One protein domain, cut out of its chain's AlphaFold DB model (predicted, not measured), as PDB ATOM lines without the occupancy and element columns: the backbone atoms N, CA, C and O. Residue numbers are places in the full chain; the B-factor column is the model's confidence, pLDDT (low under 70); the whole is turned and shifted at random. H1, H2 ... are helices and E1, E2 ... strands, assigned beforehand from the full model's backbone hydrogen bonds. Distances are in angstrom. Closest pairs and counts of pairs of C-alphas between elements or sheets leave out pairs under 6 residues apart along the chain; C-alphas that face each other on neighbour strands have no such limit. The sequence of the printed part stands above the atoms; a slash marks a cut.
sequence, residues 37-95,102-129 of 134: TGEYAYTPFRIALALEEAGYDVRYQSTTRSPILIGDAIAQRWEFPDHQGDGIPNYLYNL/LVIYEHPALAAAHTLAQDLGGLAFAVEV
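Overview. This is residues 37 to 95 and 102 to 129 of the 134 residues of the protein "TRSP domain-containing protein" of Gammaproteobacteria bacterium (UniProt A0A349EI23). Two lobes lie side by side: in one, the short parallel strand pair E4 and E5 has H1 over one side and H2 and H3 over the other; the other lobe is the hairpin of E2 and E3, with the long link of residues 63 to 76 leading into it from E1. E1 runs from H1 toward the hairpin, between the lobes. The printed part has 87 residues, in the order H1, E1, E2, E3, E4, H2, H3, E5; the class is mixed, helices and strands, with 43 residues, under half, in named elements. It is compact, with a radius of gyration of the C-alphas of 13.4 A and spans of 35 by 30 by 23 A.

Along the chain. Find C-alpha 42 at (172.038, 194.943, 203.671), where H1 begins; it runs 16.5 A to residue 53. Next come E1, residues 58 to 62, 13.5 A; E2, 77 to 80, 10.0 A; E3, 90 to 93, 10.5 A; and E4, 102 to 105, 9.9 A. Then find H2, 108 to 113, 8.6 A; H3, 116 to 119, 5.0 A; and E5, 123 to 126, 10.3 A, ending at C-alpha 126 (173.827, 203.519, 193.649).

Arrangement. The closest C-alphas of H1 and E1, Glu 52 and Val 58, are 5.7 A apart. In the antiparallel hairpin, N 78 and O 92 are 2.8 A apart, within hydrogen-bond range. E4 and E5 are parallel, with N 103 and O 123 at 2.8 A; with H2 and H3 between them, they form a strand-helix-strand unit with a right-handed crossover. Every O i to N i+4 pair is within range in H1 and H2; H3 is too short for one.

Size, cuts and confidence. Residues 96 to 101 are not printed; C-alphas 95 and 102 are 11.9 A apart. The link E1 to E2 is long. Residues 83 to 85 and 129 have pLDDT under 70.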
ATOM      1  N   THR A  37     168.771 194.629 195.178       90.38
ATOM      2  CA  THR A  37     168.961 193.667 194.082       90.38
ATOM      3  C   THR A  37     169.739 192.439 194.535       90.38
ATOM      4  O   THR A  37     170.881 192.555 194.978       90.38
ATOM      5  N   GLY A  38     169.151 191.254 194.366       87.38
ATOM      6  CA  GLY A  38     169.800 189.973 194.636       87.38
ATOM      7  C   GLY A  38     170.374 189.892 196.052       87.38
ATOM      8  O   GLY A  38     169.657 190.055 197.037       87.38
ATOM      9  N   GLU A  39     171.678 189.639 196.147       87.12
ATOM     10  CA  GLU A  39     172.398 189.495 197.422       87.12
ATOM     11  C   GLU A  39     172.771 190.843 198.062       87.12
ATOM     12  O   GLU A  39     173.097 190.899 199.252       87.12
ATOM     13  N   TYR A  40     172.655 191.953 197.323       88.06
ATOM     14  CA  TYR A  40     172.905 193.300 197.831       88.06
ATOM     15  C   TYR A  40     171.697 193.815 198.632       88.06
ATOM     16  O   TYR A  40     170.980 194.721 198.219       88.06
ATOM     17  N   ALA A  41     171.436 193.192 199.783       89.00
ATOM     18  CA  ALA A  41     170.252 193.455 200.607       89.00
ATOM     19  C   ALA A  41     170.531 194.345 201.830       89.00
ATOM     20  O   ALA A  41     169.671 195.118 202.252       89.00
ATOM     21  N   TYR A  42     171.733 194.262 202.409       87.94
ATOM     22  CA  TYR A  42     172.038 194.943 203.671       87.94
ATOM     23  C   TYR A  42     171.974 196.468 203.546       87.94
ATOM     24  O   TYR A  42     171.264 197.126 204.308       87.94
ATOM     25  N   THR A  43     172.693 197.038 202.577       86.69
ATOM     26  CA  THR A  43     172.739 198.491 202.386       86.69
ATOM     27  C   THR A  43     171.370 199.064 201.999       86.69
ATOM     28  O   THR A  43     170.946 200.027 202.643       86.69
ATOM     29  N   PRO A  44     170.618 198.478 201.043       91.44
ATOM     30  CA  PRO A  44     169.271 198.951 200.735       91.44
ATOM     31  C   PRO A  44     168.310 198.887 201.925       91.44
ATOM     32  O   PRO A  44     167.562 199.835 202.158       91.44
ATOM     33  N   PHE A  45     168.374 197.825 202.733       92.12
ATOM     34  CA  PHE A  45     167.558 197.718 203.941       92.12
ATOM     35  C   PHE A  45     167.886 198.813 204.967       92.12
ATOM     36  O   PHE A  45     166.986 199.437 205.523       92.12
ATOM     37  N   ARG A  46     169.174 199.103 205.195       88.50
ATOM     38  CA  ARG A  46     169.599 200.181 206.107       88.50
ATOM     39  C   ARG A  46     169.153 201.558 205.633       88.50
ATOM     40  O   ARG A  46     168.793 202.390 206.460       88.50
ATOM     41  N   ILE A  47     169.153 201.786 204.325       88.56
ATOM     42  CA  ILE A  47     168.611 203.005 203.729       88.56
ATOM     43  C   ILE A  47     167.100 203.100 203.964       88.56
ATOM     44  O   ILE A  47     166.618 204.160 204.353       88.56
ATOM     45  N   ALA A  48     166.363 202.004 203.763       92.19
ATOM     46  CA  ALA A  48     164.928 201.959 204.026       92.19
ATOM     47  C   ALA A  48     164.612 202.302 205.489       92.19
ATOM     48  O   ALA A  48     163.722 203.107 205.743       92.19
ATOM     49  N   LEU A  49     165.397 201.758 206.426       91.12
ATOM     50  CA  LEU A  49     165.287 202.055 207.854       91.12
ATOM     51  C   LEU A  49     165.570 203.533 208.157       91.12
ATOM     52  O   LEU A  49     164.785 204.173 208.838       91.12
ATOM     53  N   ALA A  50     166.647 204.102 207.612       87.31
ATOM     54  CA  ALA A  50     166.968 205.513 207.832       87.31
ATOM     55  C   ALA A  50     165.899 206.465 207.257       87.31
ATOM     56  O   ALA A  50     165.650 207.531 207.816       87.31
ATOM     57  N   LEU A  51     165.264 206.096 206.137       88.19
ATOM     58  CA  LEU A  51     164.129 206.839 205.583       88.19
ATOM     59  C   LEU A  51     162.888 206.701 206.479       88.19
ATOM     60  O   LEU A  51     162.219 207.694 206.738       88.19
ATOM     61  N   GLU A  52     162.594 205.510 206.993       91.88
ATOM     62  CA  GLU A  52     161.500 205.319 207.954       91.88
ATOM     63  C   GLU A  52     161.725 206.139 209.242       91.88
ATOM     64  O   GLU A  52     160.841 206.888 209.653       91.88
ATOM     65  N   GLU A  53     162.933 206.107 209.816       88.75
ATOM     66  CA  GLU A  53     163.324 206.905 210.993       88.75
ATOM     67  C   GLU A  53     163.215 208.420 210.748       88.75
ATOM     68  O   GLU A  53     162.938 209.192 211.669       88.75
ATOM     69  N   ALA A  54     163.396 208.861 209.499       86.44
ATOM     70  CA  ALA A  54     163.201 210.248 209.084       86.44
ATOM     71  C   ALA A  54     161.720 210.623 208.846       86.44
ATOM     72  O   ALA A  54     161.434 211.776 208.509       86.44
ATOM     73  N   GLY A  55     160.783 209.685 209.030       88.31
ATOM     74  CA  GLY A  55     159.336 209.908 208.977       88.31
ATOM     75  C   GLY A  55     158.665 209.583 207.640       88.31
ATOM     76  O   GLY A  55     157.512 209.964 207.439       88.31
ATOM     77  N   TYR A  56     159.353 208.907 206.716       90.25
ATOM     78  CA  TYR A  56     158.763 208.474 205.444       90.25
ATOM     79  C   TYR A  56     158.000 207.145 205.627       90.25
ATOM     80  O   TYR A  56     158.431 206.277 206.380       90.25
ATOM     81  N   ASP A  57     156.893 206.938 204.903       93.44
ATOM     82  CA  ASP A  57     156.235 205.621 204.828       93.44
ATOM     83  C   ASP A  57     157.006 204.730 203.846       93.44
ATOM     84  O   ASP A  57     156.928 204.923 202.630       93.44
ATOM     85  N   VAL A  58     157.762 203.762 204.368       94.00
ATOM     86  CA  VAL A  58     158.675 202.929 203.580       94.00
ATOM     87  C   VAL A  58     158.382 201.448 203.775       94.00
ATOM     88  O   VAL A  58     158.281 200.950 204.891       94.00
ATOM     89  N   ARG A  59     158.323 200.708 202.666       97.06
ATOM     90  CA  ARG A  59     158.455 199.247 202.656       97.06
ATOM     91  C   ARG A  59     159.783 198.848 202.035       97.06
ATOM     92  O   ARG A  59     160.272 199.523 201.135       97.06
ATOM     93  N   TYR A  60     160.335 197.728 202.482       97.25
ATOM     94  CA  TYR A  60     161.524 197.130 201.888       97.25
ATOM     95  C   TYR A  60     161.180 195.798 201.211       97.25
ATOM     96  O   TYR A  60     160.461 194.978 201.781       97.25
ATOM     97  N   GLN A  61     161.722 195.576 200.016       96.38
ATOM     98  CA  GLN A  61     161.762 194.280 199.340       96.38
ATOM     99  C   GLN A  61     163.137 194.055 198.708       96.38
ATOM    100  O   GLN A  61     163.920 194.982 198.513       96.38
ATOM    101  N   SER A  62     163.417 192.810 198.341       94.62
ATOM    102  CA  SER A  62     164.561 192.462 197.506       94.62
ATOM    103  C   SER A  62     164.119 191.616 196.324       94.62
ATOM    104  O   SER A  62     163.165 190.841 196.427       94.62
ATOM    105  N   THR A  63     164.835 191.731 195.211       93.75
ATOM    106  CA  THR A  63     164.644 190.818 194.084       93.75
ATOM    107  C   THR A  63     165.142 189.417 194.447       93.75
ATOM    108  O   THR A  63     166.038 189.257 195.277       93.75
ATOM    109  N   THR A  64     164.582 188.382 193.825       92.19
ATOM    110  CA  THR A  64     165.008 186.989 194.036       92.19
ATOM    111  C   THR A  64     165.077 186.218 192.724       92.19
ATOM    112  O   THR A  64     164.335 186.518 191.796       92.19
ATOM    113  N   ARG A  65     165.930 185.191 192.657       92.25
ATOM    114  CA  ARG A  65     165.981 184.226 191.541       92.25
ATOM    115  C   ARG A  65     164.997 183.065 191.704       92.25
ATOM    116  O   ARG A  65     164.883 182.226 190.818       92.25
ATOM    117  N   SER A  66     164.313 182.961 192.845       91.44
ATOM    118  CA  SER A  66     163.343 181.891 193.091       91.44
ATOM    119  C   SER A  66     162.043 182.163 192.331       91.44
ATOM    120  O   SER A  66     161.403 183.162 192.637       91.44
ATOM    121  N   PRO A  67     161.598 181.290 191.408       92.12
ATOM    122  CA  PRO A  67     160.376 181.493 190.633       92.12
ATOM    123  C   PRO A  67     159.142 181.026 191.420       92.12
ATOM    124  O   PRO A  67     158.519 180.015 191.094       92.12
ATOM    125  N   ILE A  68     158.788 181.748 192.486       93.38
ATOM    126  CA  ILE A  68     157.583 181.468 193.278       93.38
ATOM    127  C   ILE A  68     156.346 181.582 192.373       93.38
ATOM    128  O   ILE A  68     156.204 182.535 191.596       93.38
ATOM    129  N   LEU A  69     155.469 180.579 192.455       92.75
ATOM    130  CA  LEU A  69     154.218 180.531 191.704       92.75
ATOM    131  C   LEU A  69     153.201 181.518 192.286       92.75
ATOM    132  O   LEU A  69     153.146 181.728 193.495       92.75
ATOM    133  N   ILE A  70     152.380 182.101 191.412       95.19
ATOM    134  CA  ILE A  70     151.216 182.891 191.828       95.19
ATOM    135  C   ILE A  70     150.194 181.937 192.453       95.19
ATOM    136  O   ILE A  70     149.898 180.882 191.888       95.19
ATOM    137  N   GLY A  71     149.663 182.315 193.611       92.12
ATOM    138  CA  GLY A  71     148.787 181.490 194.434       92.12
ATOM    139  C   GLY A  71     148.941 181.823 195.916       92.12
ATOM    140  O   GLY A  71     149.951 182.387 196.336       92.12
ATOM    141  N   ASP A  72     147.924 181.480 196.705       91.69
ATOM    142  CA  ASP A  72     147.855 181.741 198.145       91.69
ATOM    143  C   ASP A  72     148.192 183.202 198.509       91.69
ATOM    144  O   ASP A  72     147.383 184.104 198.296       91.69
ATOM    145  N   ALA A  73     149.388 183.445 199.051       93.25
ATOM    146  CA  ALA A  73     149.847 184.761 199.487       93.25
ATOM    147  C   ALA A  73     150.451 185.621 198.360       93.25
ATOM    148  O   ALA A  73     150.694 186.809 198.568       93.25
ATOM    149  N   ILE A  74     150.725 185.053 197.182       95.06
ATOM    150  CA  ILE A  74     151.358 185.740 196.050       95.06
ATOM    151  C   ILE A  74     150.293 186.037 194.995       95.06
ATOM    152  O   ILE A  74     149.901 185.158 194.231       95.06
ATOM    153  N   ALA A  75     149.833 187.286 194.950       94.88
ATOM    154  CA  ALA A  75     148.813 187.757 194.016       94.88
ATOM    155  C   ALA A  75     149.412 188.292 192.707       94.88
ATOM    156  O   ALA A  75     148.783 188.208 191.654       94.88
ATOM    157  N   GLN A  76     150.620 188.858 192.765       94.88
ATOM    158  CA  GLN A  76     151.282 189.484 191.622       94.88
ATOM    159  C   GLN A  76     152.762 189.114 191.578       94.88
ATOM    160  O   GLN A  76     153.428 189.054 192.613       94.88
ATOM    161  N   ARG A  77     153.278 188.914 190.364       94.56
ATOM    162  CA  ARG A  77     154.690 188.650 190.084       94.56
ATOM    163  C   ARG A  77     155.181 189.602 189.005       94.56
ATOM    164  O   ARG A  77     154.573 189.692 187.943       94.56
ATOM    165  N   TRP A  78     156.315 190.229 189.269       93.38
ATOM    166  CA  TRP A  78     157.110 190.949 188.285       93.38
ATOM    167  C   TRP A  78     158.325 190.103 187.947       93.38
ATOM    168  O   TRP A  78     158.959 189.561 188.848       93.38
ATOM    169  N   GLU A  79     158.614 189.969 186.662       92.88
ATOM    170  CA  GLU A  79     159.749 189.220 186.134       92.88
ATOM    171  C   GLU A  79     160.600 190.172 185.308       92.88
ATOM    172  O   GLU A  79     160.069 190.933 184.498       92.88
ATOM    173  N   PHE A  80     161.905 190.152 185.542       88.56
ATOM    174  CA  PHE A  80     162.846 191.033 184.868       88.56
ATOM    175  C   PHE A  80     164.115 190.268 184.481       88.56
ATOM    176  O   PHE A  80     164.457 189.272 185.134       88.56
ATOM    177  N   PRO A  81     164.788 190.702 183.398       83.75
ATOM    178  CA  PRO A  81     165.947 190.011 182.857       83.75
ATOM    179  C   PRO A  81     167.050 189.808 183.888       83.75
ATOM    180  O   PRO A  81     167.162 190.538 184.877       83.75
ATOM    181  N   ASP A  82     167.892 188.811 183.624       77.69
ATOM    182  CA  ASP A  82     169.122 188.698 184.379       77.69
ATOM    183  C   ASP A  82     170.063 189.850 184.059       77.69
ATOM    184  O   ASP A  82     170.192 190.362 182.951       77.69
ATOM    185  N   HIS A  83     170.740 190.206 185.112       69.69
ATOM    186  CA  HIS A  83     171.305 191.479 185.426       69.69
ATOM    187  C   HIS A  83     172.682 191.249 186.077       69.69
ATOM    188  O   HIS A  83     173.507 192.163 186.097       69.69
ATOM    189  N   GLN A  84     172.934 190.007 186.525       66.81
ATOM    190  CA  GLN A  84     174.205 189.472 187.010       66.81
ATOM    191  C   GLN A  84     174.958 188.665 185.930       66.81
ATOM    192  O   GLN A  84     176.136 188.373 186.113       66.81
ATOM    193  N   GLY A  85     174.316 188.353 184.794       68.50
ATOM    194  CA  GLY A  85     174.959 187.757 183.610       68.50
ATOM    195  C   GLY A  85     174.868 186.229 183.473       68.50
ATOM    196  O   GLY A  85     175.424 185.682 182.525       68.50
ATOM    197  N   ASP A  86     174.136 185.550 184.354       72.69
ATOM    198  CA  ASP A  86     173.918 184.095 184.354       72.69
ATOM    199  C   ASP A  86     172.724 183.657 183.469       72.69
ATOM    200  O   ASP A  86     172.490 182.466 183.262       72.69
ATOM    201  N   GLY A  87     171.942 184.611 182.953       80.69
ATOM    202  CA  GLY A  87     170.714 184.385 182.186       80.69
ATOM    203  C   GLY A  87     169.497 183.982 183.029       80.69
ATOM    204  O   GLY A  87     168.466 183.618 182.463       80.69
ATOM    205  N   ILE A  88     169.592 184.041 184.361       84.31
ATOM    206  CA  ILE A  88     168.504 183.665 185.274       84.31
ATOM    207  C   ILE A  88     167.679 184.906 185.649       84.31
ATOM    208  O   ILE A  88     168.212 185.809 186.301       84.31
ATOM    209  N   PRO A  89     166.383 184.973 185.288       90.19
ATOM    210  CA  PRO A  89     165.557 186.131 185.600       90.19
ATOM    211  C   PRO A  89     165.423 186.336 187.108       90.19
ATOM    212  O   PRO A  89     165.524 185.405 187.914       90.19
ATOM    213  N   ASN A  90     165.150 187.579 187.479       92.75
ATOM    214  CA  ASN A  90     164.830 187.942 188.845       92.75
ATOM    215  C   ASN A  90     163.350 188.322 188.966       92.75
ATOM    216  O   ASN A  90     162.693 188.696 187.992       92.75
ATOM    217  N   TYR A  91     162.838 188.215 190.190       94.44
ATOM    218  CA  TYR A  91     161.429 188.384 190.506       94.44
ATOM    219  C   TYR A  91     161.201 189.346 191.674       94.44
ATOM    220  O   TYR A  91     161.992 189.392 192.620       94.44
ATOM    221  N   LEU A  92     160.085 190.075 191.616       95.94
ATOM    222  CA  LEU A  92     159.464 190.795 192.734       95.94
ATOM    223  C   LEU A  92     158.020 190.323 192.879       95.94
ATOM    224  O   LEU A  92     157.370 189.967 191.894       95.94
ATOM    225  N   TYR A  93     157.501 190.361 194.102       96.25
ATOM    226  CA  TYR A  93     156.176 189.837 194.414       96.25
ATOM    227  C   TYR A  93     155.332 190.862 195.152       96.25
ATOM    228  O   TYR A  93     155.827 191.564 196.032       96.25
ATOM    229  N   ASN A  94     154.042 190.917 194.811       95.88
ATOM    230  CA  ASN A  94     153.062 191.806 195.445       95.88
ATOM    231  C   ASN A  94     153.567 193.256 195.564       95.88
ATOM    232  O   ASN A  94     153.425 193.889 196.613       95.88
ATOM    233  N   LEU A  95     154.227 193.751 194.512       95.19
ATOM    234  CA  LEU A  95     154.721 195.119 194.488       95.19
ATOM    235  C   LEU A  95     153.522 196.068 194.479       95.19
ATOM    236  O   LEU A  95     152.715 196.048 193.554       95.19
ATOM    237  N   LEU A 102     162.049 202.769 194.779       94.00
ATOM    238  CA  LEU A 102     163.437 203.212 194.877       94.00
ATOM    239  C   LEU A 102     164.348 201.987 194.800       94.00
ATOM    240  O   LEU A 102     164.501 201.257 195.778       94.00
ATOM    241  N   VAL A 103     164.950 201.754 193.638       93.81
ATOM    242  CA  VAL A 103     165.853 200.620 193.414       93.81
ATOM    243  C   VAL A 103     167.273 201.027 193.773       93.81
ATOM    244  O   VAL A 103     167.788 202.023 193.259       93.81
ATOM    245  N   ILE A 104     167.905 200.255 194.653       91.75
ATOM    246  CA  ILE A 104     169.247 200.529 195.155       91.75
ATOM    247  C   ILE A 104     170.211 199.455 194.664       91.75
ATOM    248  O   ILE A 104     170.095 198.280 195.010       91.75
ATOM    249  N   TYR A 105     171.191 199.905 193.893       89.75
ATOM    250  CA  TYR A 105     172.256 199.099 193.325       89.75
ATOM    251  C   TYR A 105     173.545 199.240 194.134       89.75
ATOM    252  O   TYR A 105     173.804 200.275 194.759       89.75
ATOM    253  N   GLU A 106     174.374 198.201 194.078       85.62
ATOM    254  CA  GLU A 106     175.691 198.173 194.716       85.62
ATOM    255  C   GLU A 106     176.584 199.288 194.170       85.62
ATOM    256  O   GLU A 106     176.981 200.182 194.915       85.62
ATOM    257  N   HIS A 107     176.778 199.332 192.849       84.06
ATOM    258  CA  HIS A 107     177.632 200.321 192.195       84.06
ATOM    259  C   HIS A 107     176.986 200.945 190.937       84.06
ATOM    260  O   HIS A 107     176.140 200.318 190.290       84.06
ATOM    261  N   PRO A 108     177.405 202.160 190.520       85.00
ATOM    262  CA  PRO A 108     176.822 202.890 189.391       85.00
ATOM    263  C   PRO A 108     176.766 202.121 188.068       85.00
ATOM    264  O   PRO A 108     175.830 202.311 187.299       85.00
ATOM    265  N   ALA A 109     177.737 201.244 187.798       85.00
ATOM    266  CA  ALA A 109     177.728 200.448 186.569       85.00
ATOM    267  C   ALA A 109     176.542 199.463 186.501       85.00
ATOM    268  O   ALA A 109     175.993 199.284 185.420       85.00
ATOM    269  N   LEU A 110     176.095 198.893 187.632       85.12
ATOM    270  CA  LEU A 110     174.871 198.079 187.669       85.12
ATOM    271  C   LEU A 110     173.635 198.947 187.441       85.12
ATOM    272  O   LEU A 110     172.796 198.611 186.615       85.12
ATOM    273  N   ALA A 111     173.568 200.110 188.097       87.19
ATOM    274  CA  ALA A 111     172.463 201.049 187.909       87.19
ATOM    275  C   ALA A 111     172.323 201.530 186.453       87.19
ATOM    276  O   ALA A 111     171.212 201.778 185.998       87.19
ATOM    277  N   ALA A 112     173.437 201.663 185.727       86.19
ATOM    278  CA  ALA A 112     173.448 202.028 184.312       86.19
ATOM    279  C   ALA A 112     173.111 200.855 183.373       86.19
ATOM    280  O   ALA A 112     172.661 201.087 182.255       86.19
ATOM    281  N   ALA A 113     173.352 199.615 183.809       84.06
ATOM    282  CA  ALA A 113     173.106 198.410 183.021       84.06
ATOM    283  C   ALA A 113     171.698 197.822 183.224       84.06
ATOM    284  O   ALA A 113     171.265 197.016 182.405       84.06
ATOM    285  N   HIS A 114     170.990 198.185 184.299       84.38
ATOM    286  CA  HIS A 114     169.659 197.651 184.622       84.38
ATOM    287  C   HIS A 114     168.545 198.647 184.310       84.38
ATOM    288  O   HIS A 114     168.572 199.796 184.751       84.38
ATOM    289  N   THR A 115     167.489 198.167 183.654       87.56
ATOM    290  CA  THR A 115     166.281 198.957 183.363       87.56
ATOM    291  C   THR A 115     165.225 198.874 184.464       87.56
ATOM    292  O   THR A 115     164.266 199.634 184.427       87.56
ATOM    293  N   LEU A 116     165.411 198.032 185.492       89.69
ATOM    294  CA  LEU A 116     164.385 197.722 186.503       89.69
ATOM    295  C   LEU A 116     163.718 198.967 187.110       89.69
ATOM    296  O   LEU A 116     162.498 199.032 187.215       89.69
ATOM    297  N   ALA A 117     164.500 199.975 187.500       90.88
ATOM    298  CA  ALA A 117     163.939 201.205 188.057       90.88
ATOM    299  C   ALA A 117     163.047 201.947 187.048       90.88
ATOM    300  O   ALA A 117     162.006 202.470 187.429       90.88
ATOM    301  N   GLN A 118     163.438 201.974 185.773       90.19
ATOM    302  CA  GLN A 118     162.673 202.602 184.695       90.19
ATOM    303  C   GLN A 118     161.401 201.805 184.396       90.19
ATOM    304  O   GLN A 118     160.326 202.396 184.307       90.19
ATOM    305  N   ASP A 119     161.511 200.478 184.326       91.38
ATOM    306  CA  ASP A 119     160.395 199.564 184.058       91.38
ATOM    307  C   ASP A 119     159.309 199.653 185.142       91.38
ATOM    308  O   ASP A 119     158.119 199.538 184.857       91.38
ATOM    309  N   LEU A 120     159.712 199.926 186.387       91.81
ATOM    310  CA  LEU A 120     158.809 200.137 187.519       91.81
ATOM    311  C   LEU A 120     158.316 201.594 187.664       91.81
ATOM    312  O   LEU A 120     157.548 201.887 188.581       91.81
ATOM    313  N   GLY A 121     158.758 202.528 186.814       91.12
ATOM    314  CA  GLY A 121     158.435 203.959 186.946       91.12
ATOM    315  C   GLY A 121     159.013 204.610 188.215       91.12
ATOM    316  O   GLY A 121     158.431 205.546 188.770       91.12
ATOM    317  N   GLY A 122     160.130 204.074 188.703       90.69
ATOM    318  CA  GLY A 122     160.805 204.447 189.939       90.69
ATOM    319  C   GLY A 122     162.120 205.203 189.741       90.69
ATOM    320  O   GLY A 122     162.453 205.680 188.656       90.69
ATOM    321  N   LEU A 123     162.887 205.302 190.826       90.44
ATOM    322  CA  LEU A 123     164.203 205.936 190.863       90.44
ATOM    323  C   LEU A 123     165.306 204.894 191.084       90.44
ATOM    324  O   LEU A 123     165.170 204.004 191.921       90.44
ATOM    325  N   ALA A 124     166.421 205.042 190.369       90.75
ATOM    326  CA  ALA A 124     167.646 204.287 190.612       90.75
ATOM    327  C   ALA A 124     168.608 205.069 191.519       90.75
ATOM    328  O   ALA A 124     168.863 206.264 191.308       90.75
ATOM    329  N   PHE A 125     169.193 204.377 192.490       88.19
ATOM    330  CA  PHE A 125     170.264 204.884 193.341       88.19
ATOM    331  C   PHE A 125     171.411 203.874 193.401       88.19
ATOM    332  O   PHE A 125     171.173 202.674 193.435       88.19
ATOM    333  N   ALA A 126     172.651 204.351 193.421       86.12
ATOM    334  CA  ALA A 126     173.827 203.519 193.649       86.12
ATOM    335  C   ALA A 126     174.636 204.123 194.792       86.12
ATOM    336  O   ALA A 126     174.767 205.346 194.867       86.12
ATOM    337  N   VAL A 127     175.132 203.272 195.685       72.62
ATOM    338  CA  VAL A 127     175.727 203.715 196.953       72.62
ATOM    339  C   VAL A 127     177.248 203.691 196.899       72.62
ATOM    340  O   VAL A 127     177.897 204.611 197.395       72.62
ATOM    341  N   GLU A 128     177.830 202.643 196.321       70.25
ATOM    342  CA  GLU A 128     179.268 202.429 196.398       70.25
ATOM    343  C   GLU A 128     179.985 203.039 195.195       70.25
ATOM    344  O   GLU A 128     179.524 202.987 194.053       70.25
ATOM    345  N   VAL A 129     181.150 203.635 195.446       58.44
ATOM    346  CA  VAL A 129     182.060 204.033 194.369       58.44
ATOM    347  C   VAL A 129     182.515 202.744 193.675       58.44
ATOM    348  O   VAL A 129     182.869 201.806 194.388       58.44
TER     349      VAL A 129